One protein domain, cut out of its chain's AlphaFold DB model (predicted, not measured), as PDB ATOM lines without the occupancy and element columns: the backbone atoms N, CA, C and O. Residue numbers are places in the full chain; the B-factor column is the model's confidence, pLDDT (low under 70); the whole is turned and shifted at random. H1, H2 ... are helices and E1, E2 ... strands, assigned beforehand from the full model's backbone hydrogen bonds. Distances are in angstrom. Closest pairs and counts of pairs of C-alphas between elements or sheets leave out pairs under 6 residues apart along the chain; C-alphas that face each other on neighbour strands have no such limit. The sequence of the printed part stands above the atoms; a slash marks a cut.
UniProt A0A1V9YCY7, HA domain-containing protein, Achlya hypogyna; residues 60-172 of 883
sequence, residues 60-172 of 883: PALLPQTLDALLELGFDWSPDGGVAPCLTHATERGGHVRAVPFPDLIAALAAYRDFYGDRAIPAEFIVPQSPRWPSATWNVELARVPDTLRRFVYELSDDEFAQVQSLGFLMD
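This is residues 60 to 172 of the 883 residues of the protein "HA domain-containing protein" of Achlya hypogyna (UniProt A0A1V9YCY7). H3, near the middle, packs on E1 of the small strand hairpin E1 and E2, with H1 at one side of the domain and H2 and H4, partly side by side, at the other. The printed part has 113 residues, in the order H1, E1, E2, H2, H3, H4; its class is mixed, with 53 residues in named elements, under half. The antiparallel sheet has the order E1 - E2. The whole is compact, with a radius of gyration of the C-alphas of 13.4 A, and spans 33 by 31 by 23 A.

H1, residues 64 to 72, begins at C-alpha (-34.348, 33.067, -59.821) and is 12.5 A long. E1, 83 to 88, and E2, 96 to 101, precede H2, 102 to 116, 21.1 A. H3 is 142 to 149; H4, 158 to 166, ends at C-alpha (-31.224, 22.274, -33.723).

In the hairpin E1 and E2, N 86 and O 98 are 2.8 A apart, within hydrogen-bond range. The closest C-alphas of E1 and H3, Ala 84 and Thr 148, are 6.9 A apart. H2, with residues 102 to 106 alone, touches H4 at Ile 106 and Val 164, the closest C-alphas, 6.5 A. Every O i to N i+4 pair is within range in H1, H2 and H4, and 2 of 4 in H3.

The printed part has no cut. The link H2 to H3 is long, 25 residues. Residues 60 to 81 and 90 to 97 have pLDDT under 70.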
ATOM      1  N   PRO A  60     -45.629  37.733 -59.546       37.25
ATOM      2  CA  PRO A  60     -44.832  37.854 -60.756       37.25
ATOM      3  C   PRO A  60     -43.974  36.596 -60.959       37.25
ATOM      4  O   PRO A  60     -43.434  36.022 -60.009       37.25
ATOM      5  N   ALA A  61     -43.845  36.167 -62.215       40.91
ATOM      6  CA  ALA A  61     -42.905  35.123 -62.621       40.91
ATOM      7  C   ALA A  61     -41.482  35.711 -62.642       40.91
ATOM      8  O   ALA A  61     -40.937  36.036 -63.697       40.91
ATOM      9  N   LEU A  62     -40.930  35.942 -61.450       47.72
ATOM     10  CA  LEU A  62     -39.573  36.446 -61.260       47.72
ATOM     11  C   LEU A  62     -38.576  35.331 -61.586       47.72
ATOM     12  O   LEU A  62     -38.693  34.216 -61.081       47.72
ATOM     13  N   LEU A  63     -37.567  35.637 -62.403       50.69
ATOM     14  CA  LEU A  63     -36.464  34.707 -62.639       50.69
ATOM     15  C   LEU A  63     -35.697  34.485 -61.317       50.69
ATOM     16  O   LEU A  63     -35.615  35.411 -60.509       50.69
ATOM     17  N   PRO A  64     -35.071  33.316 -61.078       55.09
ATOM     18  CA  PRO A  64     -34.348  33.067 -59.821       55.09
ATOM     19  C   PRO A  64     -33.263  34.118 -59.528       55.09
ATOM     20  O   PRO A  64     -33.117  34.573 -58.399       55.09
ATOM     21  N   GLN A  65     -32.592  34.595 -60.581       54.88
ATOM     22  CA  GLN A  65     -31.596  35.675 -60.536       54.88
ATOM     23  C   GLN A  65     -32.181  37.018 -60.048       54.88
ATOM     24  O   GLN A  65     -31.467  37.828 -59.462       54.88
ATOM     25  N   THR A  66     -33.479  37.256 -60.268       56.12
ATOM     26  CA  THR A  66     -34.215  38.409 -59.735       56.12
ATOM     27  C   THR A  66     -34.471  38.264 -58.244       56.12
ATOM     28  O   THR A  66     -34.286  39.226 -57.505       56.12
ATOM     29  N   LEU A  67     -34.900  37.075 -57.802       64.69
ATOM     30  CA  LEU A  67     -35.144  36.799 -56.387       64.69
ATOM     31  C   LEU A  67     -33.861  37.008 -55.578       64.69
ATOM     32  O   LEU A  67     -33.895  37.705 -54.570       64.69
ATOM     33  N   ASP A  68     -32.728  36.492 -56.065       65.31
ATOM     34  CA  ASP A  68     -31.429  36.724 -55.431       65.31
ATOM     35  C   ASP A  68     -31.075  38.215 -55.353       65.31
ATOM     36  O   ASP A  68     -30.651  38.673 -54.297       65.31
ATOM     37  N   ALA A  69     -31.306  38.996 -56.414       60.00
ATOM     38  CA  ALA A  69     -31.059  40.439 -56.384       60.00
ATOM     39  C   ALA A  69     -31.984  41.188 -55.401       60.00
ATOM     40  O   ALA A  69     -31.512  42.044 -54.661       60.00
ATOM     41  N   LEU A  70     -33.282  40.867 -55.356       64.69
ATOM     42  CA  LEU A  70     -34.236  41.483 -54.419       64.69
ATOM     43  C   LEU A  70     -33.928  41.122 -52.957       64.69
ATOM     44  O   LEU A  70     -34.077  41.965 -52.071       64.69
ATOM     45  N   LEU A  71     -33.459  39.899 -52.712       69.00
ATOM     46  CA  LEU A  71     -32.958  39.460 -51.413       69.00
ATOM     47  C   LEU A  71     -31.699  40.234 -50.993       69.00
ATOM     48  O   LEU A  71     -31.667  40.768 -49.888       69.00
ATOM     49  N   GLU A  72     -30.712  40.392 -51.883       67.62
ATOM     50  CA  GLU A  72     -29.511  41.210 -51.620       67.62
ATOM     51  C   GLU A  72     -29.798  42.700 -51.404       67.62
ATOM     52  O   GLU A  72     -29.003  43.415 -50.797       67.62
ATOM     53  N   LEU A  73     -30.934  43.189 -51.896       60.72
ATOM     54  CA  LEU A  73     -31.368  44.564 -51.675       60.72
ATOM     55  C   LEU A  73     -32.088  44.751 -50.336       60.72
ATOM     56  O   LEU A  73     -32.416  45.887 -50.002       60.72
ATOM     57  N   GLY A  74     -32.346  43.688 -49.569       62.00
ATOM     58  CA  GLY A  74     -33.174  43.779 -48.369       62.00
ATOM     59  C   GLY A  74     -34.609  44.201 -48.697       62.00
ATOM     60  O   GLY A  74     -35.194  44.994 -47.966       62.00
ATOM     61  N   PHE A  75     -35.165  43.726 -49.821       63.12
ATOM     62  CA  PHE A  75     -36.548  44.028 -50.196       63.12
ATOM     63  C   PHE A  75     -37.520  43.557 -49.102       63.12
ATOM     64  O   PHE A  75     -37.344  42.480 -48.522       63.12
ATOM     65  N   ASP A  76     -38.532  44.374 -48.821       57.78
ATOM     66  CA  ASP A  76     -39.578  44.061 -47.855       57.78
ATOM     67  C   ASP A  76     -40.678  43.227 -48.532       57.78
ATOM     68  O   ASP A  76     -41.307  43.665 -49.495       57.78
ATOM     69  N   TRP A  77     -40.884  42.005 -48.039       64.06
ATOM     70  CA  TRP A  77     -41.881  41.064 -48.557       64.06
ATOM     71  C   TRP A  77     -43.150  40.992 -47.689       64.06
ATOM     72  O   TRP A  77     -44.095  40.307 -48.082       64.06
ATOM     73  N   SER A  78     -43.185  41.680 -46.540       57.09
ATOM     74  CA  SER A  78     -44.337  41.771 -45.638       57.09
ATOM     75  C   SER A  78     -44.143  42.923 -44.641       57.09
ATOM     76  O   SER A  78     -43.256  42.825 -43.792       57.09
ATOM     77  N   PRO A  79     -45.007  43.957 -44.643       49.75
ATOM     78  CA  PRO A  79     -44.895  45.079 -43.706       49.75
ATOM     79  C   PRO A  79     -45.165  44.680 -42.244       49.75
ATOM     80  O   PRO A  79     -44.880  45.462 -41.343       49.75
ATOM     81  N   ASP A  80     -45.707  43.478 -42.016       50.72
ATOM     82  CA  ASP A  80     -45.928  42.870 -40.699       50.72
ATOM     83  C   ASP A  80     -44.826  41.837 -40.341       50.72
ATOM     84  O   ASP A  80     -44.936  41.127 -39.342       50.72
ATOM     85  N   GLY A  81     -43.779  41.708 -41.168       64.50
ATOM     86  CA  GLY A  81     -42.685  40.745 -41.003       64.50
ATOM     87  C   GLY A  81     -43.089  39.280 -41.237       64.50
ATOM     88  O   GLY A  81     -44.020  38.977 -41.991       64.50
ATOM     89  N   GLY A  82     -42.353  38.357 -40.603       72.00
ATOM     90  CA  GLY A  82     -42.747  36.953 -40.392       72.00
ATOM     91  C   GLY A  82     -42.709  35.992 -41.594       72.00
ATOM     92  O   GLY A  82     -43.083  34.826 -41.437       72.00
ATOM     93  N   VAL A  83     -42.296  36.434 -42.788       77.19
ATOM     94  CA  VAL A  83     -42.315  35.614 -44.018       77.19
ATOM     95  C   VAL A  83     -41.036  35.740 -44.848       77.19
ATOM     96  O   VAL A  83     -40.462  36.819 -44.980       77.19
ATOM     97  N   ALA A  84     -40.646  34.644 -45.505       79.44
ATOM     98  CA  ALA A  84     -39.530  34.593 -46.448       79.44
ATOM     99  C   ALA A  84     -40.015  34.312 -47.889       79.44
ATOM    100  O   ALA A  84     -40.908  33.482 -48.099       79.44
ATOM    101  N   PRO A  85     -39.428  34.950 -48.920       75.38
ATOM    102  CA  PRO A  85     -39.758  34.692 -50.314       75.38
ATOM    103  C   PRO A  85     -39.112  33.387 -50.794       75.38
ATOM    104  O   PRO A  85     -37.893  33.209 -50.789       75.38
ATOM    105  N   CYS A  86     -39.949  32.469 -51.254       75.81
ATOM    106  CA  CYS A  86     -39.557  31.135 -51.680       75.81
ATOM    107  C   CYS A  86     -39.890  30.920 -53.156       75.81
ATOM    108  O   CYS A  86     -40.964  31.302 -53.627       75.81
ATOM    109  N   LEU A  87     -38.979  30.283 -53.892       74.69
ATOM    110  CA  LEU A  87     -39.218  29.899 -55.280       74.69
ATOM    111  C   LEU A  87     -40.119  28.657 -55.319       74.69
ATOM    112  O   LEU A  87     -39.863  27.685 -54.610       74.69
ATOM    113  N   THR A  88     -41.178  28.695 -56.131       73.88
ATOM    114  CA  THR A  88     -42.166  27.613 -56.238       73.88
ATOM    115  C   THR A  88     -42.343  27.130 -57.672       73.88
ATOM    116  O   THR A  88     -42.584  27.925 -58.581       73.88
ATOM    117  N   HIS A  89     -42.264  25.814 -57.875       71.50
ATOM    118  CA  HIS A  89     -42.330  25.171 -59.192       71.50
ATOM    119  C   HIS A  89     -43.704  24.552 -59.436       71.50
ATOM    120  O   HIS A  89     -43.901  23.339 -59.355       71.50
ATOM    121  N   ALA A  90     -44.682  25.403 -59.742       55.41
ATOM    122  CA  ALA A  90     -46.006  24.968 -60.174       55.41
ATOM    123  C   ALA A  90     -45.951  24.455 -61.629       55.41
ATOM    124  O   ALA A  90     -46.162  25.221 -62.564       55.41
ATOM    125  N   THR A  91     -45.624  23.167 -61.789       50.50
ATOM    126  CA  THR A  91     -45.768  22.326 -63.002       50.50
ATOM    127  C   THR A  91     -45.675  23.044 -64.362       50.50
ATOM    128  O   THR A  91     -46.639  23.638 -64.844       50.50
ATOM    129  N   GLU A  92     -44.533  22.870 -65.035       45.69
ATOM    130  CA  GLU A  92     -44.285  23.177 -66.461       45.69
ATOM    131  C   GLU A  92     -44.163  24.655 -66.897       45.69
ATOM    132  O   GLU A  92     -43.833  24.891 -68.060       45.69
ATOM    133  N   ARG A  93     -44.360  25.667 -66.032       41.88
ATOM    134  CA  ARG A  93     -44.259  27.097 -66.442       41.88
ATOM    135  C   ARG A  93     -43.334  28.003 -65.620       41.88
ATOM    136  O   ARG A  93     -43.518  29.217 -65.594       41.88
ATOM    137  N   GLY A  94     -42.263  27.429 -65.077       46.56
ATOM    138  CA  GLY A  94     -41.185  28.178 -64.426       46.56
ATOM    139  C   GLY A  94     -41.492  28.577 -62.981       46.56
ATOM    140  O   GLY A  94     -42.608  28.416 -62.491       46.56
ATOM    141  N   GLY A  95     -40.463  29.058 -62.284       54.28
ATOM    142  CA  GLY A  95     -40.558  29.394 -60.868       54.28
ATOM    143  C   GLY A  95     -41.362  30.672 -60.616       54.28
ATOM    144  O   GLY A  95     -41.042  31.730 -61.153       54.28
ATOM    145  N   HIS A  96     -42.371  30.588 -59.752       61.34
ATOM    146  CA  HIS A  96     -43.071  31.744 -59.187       61.34
ATOM    147  C   HIS A  96     -42.594  31.981 -57.753       61.34
ATOM    148  O   HIS A  96     -42.426  31.025 -56.996       61.34
ATOM    149  N   VAL A  97     -42.422  33.239 -57.342       64.38
ATOM    150  CA  VAL A  97     -42.058  33.561 -55.951       64.38
ATOM    151  C   VAL A  97     -43.308  33.637 -55.071       64.38
ATOM    152  O   VAL A  97     -44.300  34.270 -55.435       64.38
ATOM    153  N   ARG A  98     -43.268  32.998 -53.901       71.94
ATOM    154  CA  ARG A  98     -44.324  33.010 -52.879       71.94
ATOM    155  C   ARG A  98     -43.719  33.448 -51.547       71.94
ATOM    156  O   ARG A  98     -42.711  32.882 -51.143       71.94
ATOM    157  N   ALA A  99     -44.334  34.402 -50.855       72.75
ATOM    158  CA  ALA A  99     -44.020  34.655 -49.449       72.75
ATOM    159  C   ALA A  99     -44.577  33.507 -48.588       72.75
ATOM    160  O   ALA A  99     -45.743  33.138 -48.739       72.75
ATOM    161  N   VAL A 100     -43.742  32.916 -47.734       76.88
ATOM    162  CA  VAL A 100     -44.084  31.761 -46.888       76.88
ATOM    163  C   VAL A 100     -43.665  32.060 -45.441       76.88
ATOM    164  O   VAL A 100     -42.545  32.540 -45.259       76.88
ATOM    165  N   PRO A 101     -44.508  31.802 -44.423       85.00
ATOM    166  CA  PRO A 101     -44.163  32.057 -43.023       85.00
ATOM    167  C   PRO A 101     -42.907  31.319 -42.555       85.00
ATOM    168  O   PRO A 101     -42.683  30.170 -42.943       85.00
ATOM    169  N   PHE A 102     -42.117  31.943 -41.677       89.56
ATOM    170  CA  PHE A 102     -40.938  31.291 -41.095       89.56
ATOM    171  C   PHE A 102     -41.273  29.962 -40.378       89.56
ATOM    172  O   PHE A 102     -40.603  28.971 -40.690       89.56
ATOM    173  N   PRO A 103     -42.345  29.837 -39.560       90.62
ATOM    174  CA  PRO A 103     -42.691  28.565 -38.916       90.62
ATOM    175  C   PRO A 103     -42.987  27.431 -39.908       90.62
ATOM    176  O   PRO A 103     -42.590  26.290 -39.682       90.62
ATOM    177  N   ASP A 104     -43.641  27.737 -41.037       91.44
ATOM    178  CA  ASP A 104     -43.926  26.763 -42.099       91.44
ATOM    179  C   ASP A 104     -42.631  26.268 -42.768       91.44
ATOM    180  O   ASP A 104     -42.487  25.077 -43.054       91.44
ATOM    181  N   LEU A 105     -41.665  27.163 -42.998       92.25
ATOM    182  CA  LEU A 105     -40.365  26.819 -43.584       92.25
ATOM    183  C   LEU A 105     -39.517  25.962 -42.639       92.25
ATOM    184  O   LEU A 105     -38.941  24.961 -43.069       92.25
ATOM    185  N   ILE A 106     -39.489  26.308 -41.352       93.19
ATOM    186  CA  ILE A 106     -38.768  25.553 -40.320       93.19
ATOM    187  C   ILE A 106     -39.409  24.169 -40.134       93.19
ATOM    188  O   ILE A 106     -38.703  23.158 -40.108       93.19
ATOM    189  N   ALA A 107     -40.743  24.084 -40.125       92.19
ATOM    190  CA  ALA A 107     -41.467  22.815 -40.081       92.19
ATOM    191  C   ALA A 107     -41.226  21.937 -41.327       92.19
ATOM    192  O   ALA A 107     -41.182  20.711 -41.209       92.19
ATOM    193  N   ALA A 108     -41.012  22.519 -42.514       92.94
ATOM    194  CA  ALA A 108     -40.613  21.758 -43.701       92.94
ATOM    195  C   ALA A 108     -39.152  21.266 -43.641       92.94
ATOM    196  O   ALA A 108     -38.876  20.148 -44.076       92.94
ATOM    197  N   LEU A 109     -38.223  22.042 -43.070       92.69
ATOM    198  CA  LEU A 109     -36.850  21.575 -42.818       92.69
ATOM    199  C   LEU A 109     -36.815  20.443 -41.773       92.69
ATOM    200  O   LEU A 109     -36.085  19.467 -41.957       92.69
ATOM    201  N   ALA A 110     -37.651  20.521 -40.732       91.56
ATOM    202  CA  ALA A 110     -37.845  19.442 -39.763       91.56
ATOM    203  C   ALA A 110     -38.397  18.173 -40.432       91.56
ATOM    204  O   ALA A 110     -37.758  17.122 -40.374       91.56
ATOM    205  N   ALA A 111     -39.506  18.291 -41.172       91.56
ATOM    206  CA  ALA A 111     -40.097  17.179 -41.918       91.56
ATOM    207  C   ALA A 111     -39.106  16.538 -42.908       91.56
ATOM    208  O   ALA A 111     -39.110  15.320 -43.093       91.56
ATOM    209  N   TYR A 112     -38.212  17.324 -43.522       91.31
ATOM    210  CA  TYR A 112     -37.152  16.777 -44.367       91.31
ATOM    211  C   TYR A 112     -36.182  15.881 -43.576       91.31
ATOM    212  O   TYR A 112     -35.922  14.756 -44.011       91.31
ATOM    213  N   ARG A 113     -35.678  16.321 -42.411       88.94
ATOM    214  CA  ARG A 113     -34.805  15.475 -41.569       88.94
ATOM    215  C   ARG A 113     -35.541  14.246 -41.034       88.94
ATOM    216  O   ARG A 113     -34.956  13.166 -41.047       88.94
ATOM    217  N   ASP A 114     -36.825  14.354 -40.692       88.06
ATOM    218  CA  ASP A 114     -37.640  13.206 -40.263       88.06
ATOM    219  C   ASP A 114     -37.784  12.124 -41.355       88.06
ATOM    220  O   ASP A 114     -37.824  10.930 -41.044       88.06
ATOM    221  N   PHE A 115     -37.849  12.503 -42.640       85.19
ATOM    222  CA  PHE A 115     -37.976  11.544 -43.749       85.19
ATOM    223  C   PHE A 115     -36.647  11.066 -44.346       85.19
ATOM    224  O   PHE A 115     -36.593   9.945 -44.859       85.19
ATOM    225  N   TYR A 116     -35.591  11.884 -44.314       84.50
ATOM    226  CA  TYR A 116     -34.338  11.613 -45.033       84.50
ATOM    227  C   TYR A 116     -33.087  11.544 -44.140       84.50
ATOM    228  O   TYR A 116     -32.030  11.124 -44.622       84.50
ATOM    229  N   GLY A 117     -33.199  11.891 -42.856       82.44
ATOM    230  CA  GLY A 117     -32.085  11.988 -41.912       82.44
ATOM    231  C   GLY A 117     -31.129  13.138 -42.240       82.44
ATOM    232  O   GLY A 117     -31.491  14.099 -42.918       82.44
ATOM    233  N   ASP A 118     -29.874  13.003 -41.809       73.25
ATOM    234  CA  ASP A 118     -28.805  14.008 -41.967       73.25
ATOM    235  C   ASP A 118     -28.213  14.059 -43.389       73.25
ATOM    236  O   ASP A 118     -27.004  14.149 -43.598       73.25
ATOM    237  N   ARG A 119     -29.072  13.946 -44.404       72.44
ATOM    238  CA  ARG A 119     -28.690  14.038 -45.815       72.44
ATOM    239  C   ARG A 119     -28.823  15.478 -46.286       72.44
ATOM    240  O   ARG A 119     -29.875  16.081 -46.117       72.44
ATOM    241  N   ALA A 120     -27.793  15.992 -46.955       80.50
ATOM    242  CA  ALA A 120     -27.878  17.277 -47.642       80.50
ATOM    243  C   ALA A 120     -29.073  17.295 -48.615       80.50
ATOM    244  O   ALA A 120     -29.309  16.321 -49.336       80.50
ATOM    245  N   ILE A 121     -29.828  18.395 -48.614       86.38
ATOM    246  CA  ILE A 121     -31.017  18.567 -49.457       86.38
ATOM    247  C   ILE A 121     -30.566  18.620 -50.932       86.38
ATOM    248  O   ILE A 121     -29.730  19.461 -51.268       86.38
ATOM    249  N   PRO A 122     -31.076  17.753 -51.830       83.94
ATOM    250  CA  PRO A 122     -30.755  17.821 -53.254       83.94
ATOM    251  C   PRO A 122     -31.161  19.171 -53.847       83.94
ATOM    252  O   PRO A 122     -32.259  19.641 -53.571       83.94
ATOM    253  N   ALA A 123     -30.320  19.757 -54.706       75.69
ATOM    254  CA  ALA A 123     -30.525  21.106 -55.252       75.69
ATOM    255  C   ALA A 123     -31.897  21.320 -55.927       75.69
ATOM    256  O   ALA A 123     -32.447  22.411 -55.863       75.69
ATOM    257  N   GLU A 124     -32.476  20.274 -56.523       79.38
ATOM    258  CA  GLU A 124     -33.786  20.309 -57.191       79.38
ATOM    259  C   GLU A 124     -34.936  19.765 -56.309       79.38
ATOM    260  O   GLU A 124     -35.999  19.403 -56.817       79.38
ATOM    261  N   PHE A 125     -34.754  19.646 -54.984       85.25
ATOM    262  CA  PHE A 125     -35.793  19.108 -54.099       85.25
ATOM    263  C   PHE A 125     -36.971  20.082 -53.960       85.25
ATOM    264  O   PHE A 125     -36.880  21.125 -53.309       85.25
ATOM    265  N   ILE A 126     -38.108  19.687 -54.527       87.44
ATOM    266  CA  ILE A 126     -39.381  20.403 -54.453       87.44
ATOM    267  C   ILE A 126     -40.275  19.731 -53.403       87.44
ATOM    268  O   ILE A 126     -40.522  18.525 -53.472       87.44
ATOM    269  N   VAL A 127     -40.798  20.508 -52.452       87.19
ATOM    270  CA  VAL A 127     -41.699  20.019 -51.397       87.19
ATOM    271  C   VAL A 127     -42.984  19.436 -52.012       87.19
ATOM    272  O   VAL A 127     -43.720  20.165 -52.688       87.19
ATOM    273  N   PRO A 128     -43.309  18.151 -51.771       87.25
ATOM    274  CA  PRO A 128     -44.464  17.505 -52.380       87.25
ATOM    275  C   PRO A 128     -45.788  17.957 -51.750       87.25
ATOM    276  O   PRO A 128     -45.885  18.170 -50.541       87.25
ATOM    277  N   GLN A 129     -46.846  18.021 -52.565       88.25
ATOM    278  CA  GLN A 129     -48.220  18.269 -52.111       88.25
ATOM    279  C   GLN A 129     -48.738  17.067 -51.306       88.25
ATOM    280  O   GLN A 129     -49.232  16.087 -51.863       88.25
ATOM    281  N   SER A 130     -48.563  17.108 -49.987       86.25
ATOM    282  CA  SER A 130     -48.863  15.999 -49.079       86.25
ATOM    283  C   SER A 130     -49.144  16.523 -47.668       86.25
ATOM    284  O   SER A 130     -48.435  17.420 -47.216       86.25
ATOM    285  N   PRO A 131     -50.102  15.944 -46.913       85.69
ATOM    286  CA  PRO A 131     -50.415  16.361 -45.539       85.69
ATOM    287  C   PRO A 131     -49.283  16.099 -44.525       85.69
ATOM    288  O   PRO A 131     -49.434  16.405 -43.349       85.69
ATOM    289  N   ARG A 132     -48.158  15.518 -44.965       83.75
ATOM    290  CA  ARG A 132     -46.914  15.383 -44.188       83.75
ATOM    291  C   ARG A 132     -45.992  16.608 -44.277       83.75
ATOM    292  O   ARG A 132     -44.941  16.601 -43.650       83.75
ATOM    293  N   TRP A 133     -46.359  17.612 -45.071       89.38
ATOM    294  CA  TRP A 133     -45.601  18.847 -45.281       89.38
ATOM    295  C   TRP A 133     -46.533  20.052 -45.094       89.38
ATOM    296  O   TRP A 133     -47.684  19.970 -45.540       89.38
ATOM    297  N   PRO A 134     -46.081  21.165 -44.486       90.50
ATOM    298  CA  PRO A 134     -46.925  22.339 -44.271       90.50
ATOM    299  C   PRO A 134     -47.446  22.903 -45.597       90.50
ATOM    300  O   PRO A 134     -46.681  23.083 -46.548       90.50
ATOM    301  N   SER A 135     -48.748  23.177 -45.692       86.31
ATOM    302  CA  SER A 135     -49.404  23.454 -46.980       86.31
ATOM    303  C   SER A 135     -48.923  24.736 -47.662       86.31
ATOM    304  O   SER A 135     -48.888  24.792 -48.894       86.31
ATOM    305  N   ALA A 136     -48.460  25.728 -46.897       82.25
ATOM    306  CA  ALA A 136     -47.826  26.932 -47.434       82.25
ATOM    307  C   ALA A 136     -46.535  26.617 -48.220       82.25
ATOM    308  O   ALA A 136     -46.268  27.241 -49.254       82.25
ATOM    309  N   THR A 137     -45.779  25.599 -47.785       86.94
ATOM    310  CA  THR A 137     -44.518  25.163 -48.413       86.94
ATOM    311  C   THR A 137     -44.705  24.283 -49.647       86.94
ATOM    312  O   THR A 137     -43.741  24.021 -50.358       86.94
ATOM    313  N   TRP A 138     -45.922  23.830 -49.968       86.19
ATOM    314  CA  TRP A 138     -46.122  22.928 -51.105       86.19
ATOM    315  C   TRP A 138     -45.650  23.542 -52.433       86.19
ATOM    316  O   TRP A 138     -46.089  24.628 -52.841       86.19
ATOM    317  N   ASN A 139     -44.829  22.774 -53.153       84.06
ATOM    318  CA  ASN A 139     -44.097  23.130 -54.372       84.06
ATOM    319  C   ASN A 139     -42.928  24.126 -54.190       84.06
ATOM    320  O   ASN A 139     -42.413  24.604 -55.200       84.06
ATOM    321  N   VAL A 140     -42.494  24.446 -52.961       85.81
ATOM    322  CA  VAL A 140     -41.264  25.227 -52.695       85.81
ATOM    323  C   VAL A 140     -40.014  24.404 -53.018       85.81
ATOM    324  O   VAL A 140     -39.952  23.221 -52.695       85.81
ATOM    325  N   GLU A 141     -39.005  25.039 -53.614       86.38
ATOM    326  CA  GLU A 141     -37.645  24.501 -53.757       86.38
ATOM    327  C   GLU A 141     -36.910  24.561 -52.401       86.38
ATOM    328  O   GLU A 141     -36.322  25.583 -52.039       86.38
ATOM    329  N   LEU A 142     -36.976  23.477 -51.618       88.69
ATOM    330  CA  LEU A 142     -36.498  23.450 -50.226       88.69
ATOM    331  C   LEU A 142     -34.985  23.682 -50.119       88.69
ATOM    332  O   LEU A 142     -34.520  24.236 -49.128       88.69
ATOM    333  N   ALA A 143     -34.223  23.300 -51.148       86.38
ATOM    334  CA  ALA A 143     -32.770  23.453 -51.185       86.38
ATOM    335  C   ALA A 143     -32.307  24.906 -51.008       86.38
ATOM    336  O   ALA A 143     -31.241  25.141 -50.448       86.38
ATOM    337  N   ARG A 144     -33.124  25.880 -51.437       84.38
ATOM    338  CA  ARG A 144     -32.837  27.316 -51.294       84.38
ATOM    339  C   ARG A 144     -33.285  27.902 -49.959       84.38
ATOM    340  O   ARG A 144     -32.899  29.020 -49.639       84.38
ATOM    341  N   VAL A 145     -34.110  27.195 -49.184       88.62
ATOM    342  CA  VAL A 145     -34.696  27.737 -47.947       88.62
ATOM    343  C   VAL A 145     -33.630  28.091 -46.899       88.62
ATOM    344  O   VAL A 145     -33.755  29.176 -46.336       88.62
ATOM    345  N   PRO A 146     -32.550  27.312 -46.678       89.12
ATOM    346  CA  PRO A 146     -31.447  27.740 -45.811       89.12
ATOM    347  C   PRO A 146     -30.765  29.041 -46.279       89.12
ATOM    348  O   PRO A 146     -30.543  29.933 -45.462       89.12
ATOM    349  N   ASP A 147     -30.507  29.197 -47.583       83.06
ATOM    350  CA  ASP A 147     -29.905  30.411 -48.172       83.06
ATOM    351  C   ASP A 147     -30.851  31.625 -48.182       83.06
ATOM    352  O   ASP A 147     -30.397  32.774 -48.247       83.06
ATOM    353  N   THR A 148     -32.166  31.390 -48.128       84.12
ATOM    354  CA  THR A 148     -33.159  32.433 -47.853       84.12
ATOM    355  C   THR A 148     -33.138  32.789 -46.368       84.12
ATOM    356  O   THR A 148     -32.863  33.940 -46.052       84.12
ATOM    357  N   LEU A 149     -33.362  31.832 -45.455       88.38
ATOM    358  CA  LEU A 149     -33.433  32.064 -44.000       88.38
ATOM    359  C   LEU A 149     -32.174  32.749 -43.451       88.38
ATOM    360  O   LEU A 149     -32.287  33.629 -42.604       88.38
ATOM    361  N   ARG A 150     -30.995  32.438 -44.006       88.19
ATOM    362  CA  ARG A 150     -29.727  33.138 -43.743       88.19
ATOM    363  C   ARG A 150     -29.832  34.668 -43.812       88.19
ATOM    364  O   ARG A 150     -29.150  35.346 -43.053       88.19
ATOM    365  N   ARG A 151     -30.675  35.199 -44.706       83.81
ATOM    366  CA  ARG A 151     -30.843  36.643 -44.965       83.81
ATOM    367  C   ARG A 151     -31.959  37.305 -44.146       83.81
ATOM    368  O   ARG A 151     -32.100  38.520 -44.208       83.81
ATOM    369  N   PHE A 152     -32.712  36.510 -43.381       85.50
ATOM    370  CA  PHE A 152     -33.743  36.940 -42.422       85.50
ATOM    371  C   PHE A 152     -33.407  36.461 -40.997       85.50
ATOM    372  O   PHE A 152     -34.270  36.403 -40.126       85.50
ATOM    373  N   VAL A 153     -32.156  36.056 -40.747       87.62
ATOM    374  CA  VAL A 153     -31.784  35.254 -39.569       87.62
ATOM    375  C   VAL A 153     -32.044  35.955 -38.229       87.62
ATOM    376  O   VAL A 153     -32.325  35.291 -37.237       87.62
ATOM    377  N   TYR A 154     -32.036  37.290 -38.223       87.94
ATOM    378  CA  TYR A 154     -32.345  38.134 -37.063       87.94
ATOM    379  C   TYR A 154     -33.737  38.803 -37.132       87.94
ATOM    380  O   TYR A 154     -34.052  39.665 -36.314       87.94
ATOM    381  N   GLU A 155     -34.590  38.383 -38.071       86.44
ATOM    382  CA  GLU A 155     -36.052  38.591 -38.045       86.44
ATOM    383  C   GLU A 155     -36.794  37.359 -37.500       86.44
ATOM    384  O   GLU A 155     -37.970  37.450 -37.161       86.44
ATOM    385  N   LEU A 156     -36.109  36.213 -37.392       86.44
ATOM    386  CA  LEU A 156     -36.583  35.049 -36.644       86.44
ATOM    387  C   LEU A 156     -36.635  35.371 -35.145       86.44
ATOM    388  O   LEU A 156     -35.720  36.008 -34.609       86.44
ATOM    389  N   SER A 157     -37.652  34.871 -34.446       86.62
ATOM    390  CA  SER A 157     -37.633  34.835 -32.980       86.62
ATOM    391  C   SER A 157     -36.488  33.949 -32.463       86.62
ATOM    392  O   SER A 157     -35.986  33.078 -33.180       86.62
ATOM    393  N   ASP A 158     -36.053  34.155 -31.215       82.69
ATOM    394  CA  ASP A 158     -34.958  33.362 -30.629       82.69
ATOM    395  C   ASP A 158     -35.283  31.850 -30.605       82.69
ATOM    396  O   ASP A 158     -34.401  31.032 -30.873       82.69
ATOM    397  N   ASP A 159     -36.550  31.480 -30.376       83.69
ATOM    398  CA  ASP A 159     -37.033  30.091 -30.425       83.69
ATOM    399  C   ASP A 159     -36.964  29.498 -31.846       83.69
ATOM    400  O   ASP A 159     -36.499  28.372 -32.030       83.69
ATOM    401  N   GLU A 160     -37.382  30.251 -32.870       89.56
ATOM    402  CA  GLU A 160     -37.287  29.830 -34.277       89.56
ATOM    403  C   GLU A 160     -35.830  29.662 -34.719       89.56
ATOM    404  O   GLU A 160     -35.485  28.676 -35.375       89.56
ATOM    405  N   PHE A 161     -34.952  30.594 -34.338       88.38
ATOM    406  CA  PHE A 161     -33.529  30.509 -34.649       88.38
ATOM    407  C   PHE A 161     -32.866  29.313 -33.948       88.38
ATOM    408  O   PHE A 161     -32.167  28.526 -34.595       88.38
ATOM    409  N   ALA A 162     -33.155  29.101 -32.659       85.25
ATOM    410  CA  ALA A 162     -32.711  27.919 -31.926       85.25
ATOM    411  C   ALA A 162     -33.241  26.616 -32.556       85.25
ATOM    412  O   ALA A 162     -32.514  25.620 -32.623       85.25
ATOM    413  N   GLN A 163     -34.468  26.618 -33.092       88.75
ATOM    414  CA  GLN A 163     -35.005  25.479 -33.831       88.75
ATOM    415  C   GLN A 163     -34.218  25.231 -35.130       88.75
ATOM    416  O   GLN A 163     -33.828  24.088 -35.373       88.75
ATOM    417  N   VAL A 164     -33.902  26.262 -35.924       89.31
ATOM    418  CA  VAL A 164     -33.077  26.137 -37.147       89.31
ATOM    419  C   VAL A 164     -31.679  25.583 -36.843       89.31
ATOM    420  O   VAL A 164     -31.220  24.679 -37.550       89.31
ATOM    421  N   GLN A 165     -31.040  26.026 -35.756       88.38
ATOM    422  CA  GLN A 165     -29.751  25.477 -35.318       88.38
ATOM    423  C   GLN A 165     -29.871  24.036 -34.794       88.38
ATOM    424  O   GLN A 165     -29.037  23.193 -35.121       88.38
ATOM    425  N   SER A 166     -30.951  23.679 -34.086       85.38
ATOM    426  CA  SER A 166     -31.224  22.274 -33.723       85.38
ATOM    427  C   SER A 166     -31.428  21.381 -34.960       85.38
ATOM    428  O   SER A 166     -31.090  20.191 -34.958       85.38
ATOM    429  N   LEU A 167     -31.914  21.974 -36.057       87.00
ATOM    430  CA  LEU A 167     -32.030  21.335 -37.361       87.00
ATOM    431  C   LEU A 167     -30.691  21.220 -38.118       87.00
ATOM    432  O   LEU A 167     -30.670  20.582 -39.167       87.00
ATOM    433  N   GLY A 168     -29.579  21.734 -37.581       84.56
ATOM    434  CA  GLY A 168     -28.244  21.631 -38.182       84.56
ATOM    435  C   GLY A 168     -27.973  22.641 -39.302       84.56
ATOM    436  O   GLY A 168     -27.012  22.473 -40.050       84.56
ATOM    437  N   PHE A 169     -28.805  23.677 -39.432       86.75
ATOM    438  CA  PHE A 169     -28.631  24.766 -40.392       86.75
ATOM    439  C   PHE A 169     -28.206  26.053 -39.667       86.75
ATOM    440  O   PHE A 169     -28.520  26.241 -38.497       86.75
ATOM    441  N   LEU A 170     -27.508  26.955 -40.369       85.19
ATOM    442  CA  LEU A 170     -27.042  28.249 -39.834       85.19
ATOM    443  C   LEU A 170     -26.161  28.129 -38.566       85.19
ATOM    444  O   LEU A 170     -26.164  29.008 -37.704       85.19
ATOM    445  N   MET A 171     -25.383  27.045 -38.463       81.69
ATOM    446  CA  MET A 171     -24.411  26.826 -37.377       81.69
ATOM    447  C   MET A 171     -23.246  27.830 -37.398       81.69
ATOM    448  O   MET A 171     -22.595  28.040 -36.380       81.69
ATOM    449  N   ASP A 172     -23.001  28.465 -38.548       80.88
ATOM    450  CA  ASP A 172     -21.982  29.495 -38.761       80.88
ATOM    451  C   ASP A 172     -22.460  30.920 -38.411       80.88
ATOM    452  O   ASP A 172     -21.760  31.899 -38.682       80.88
TER     453      ASP A 172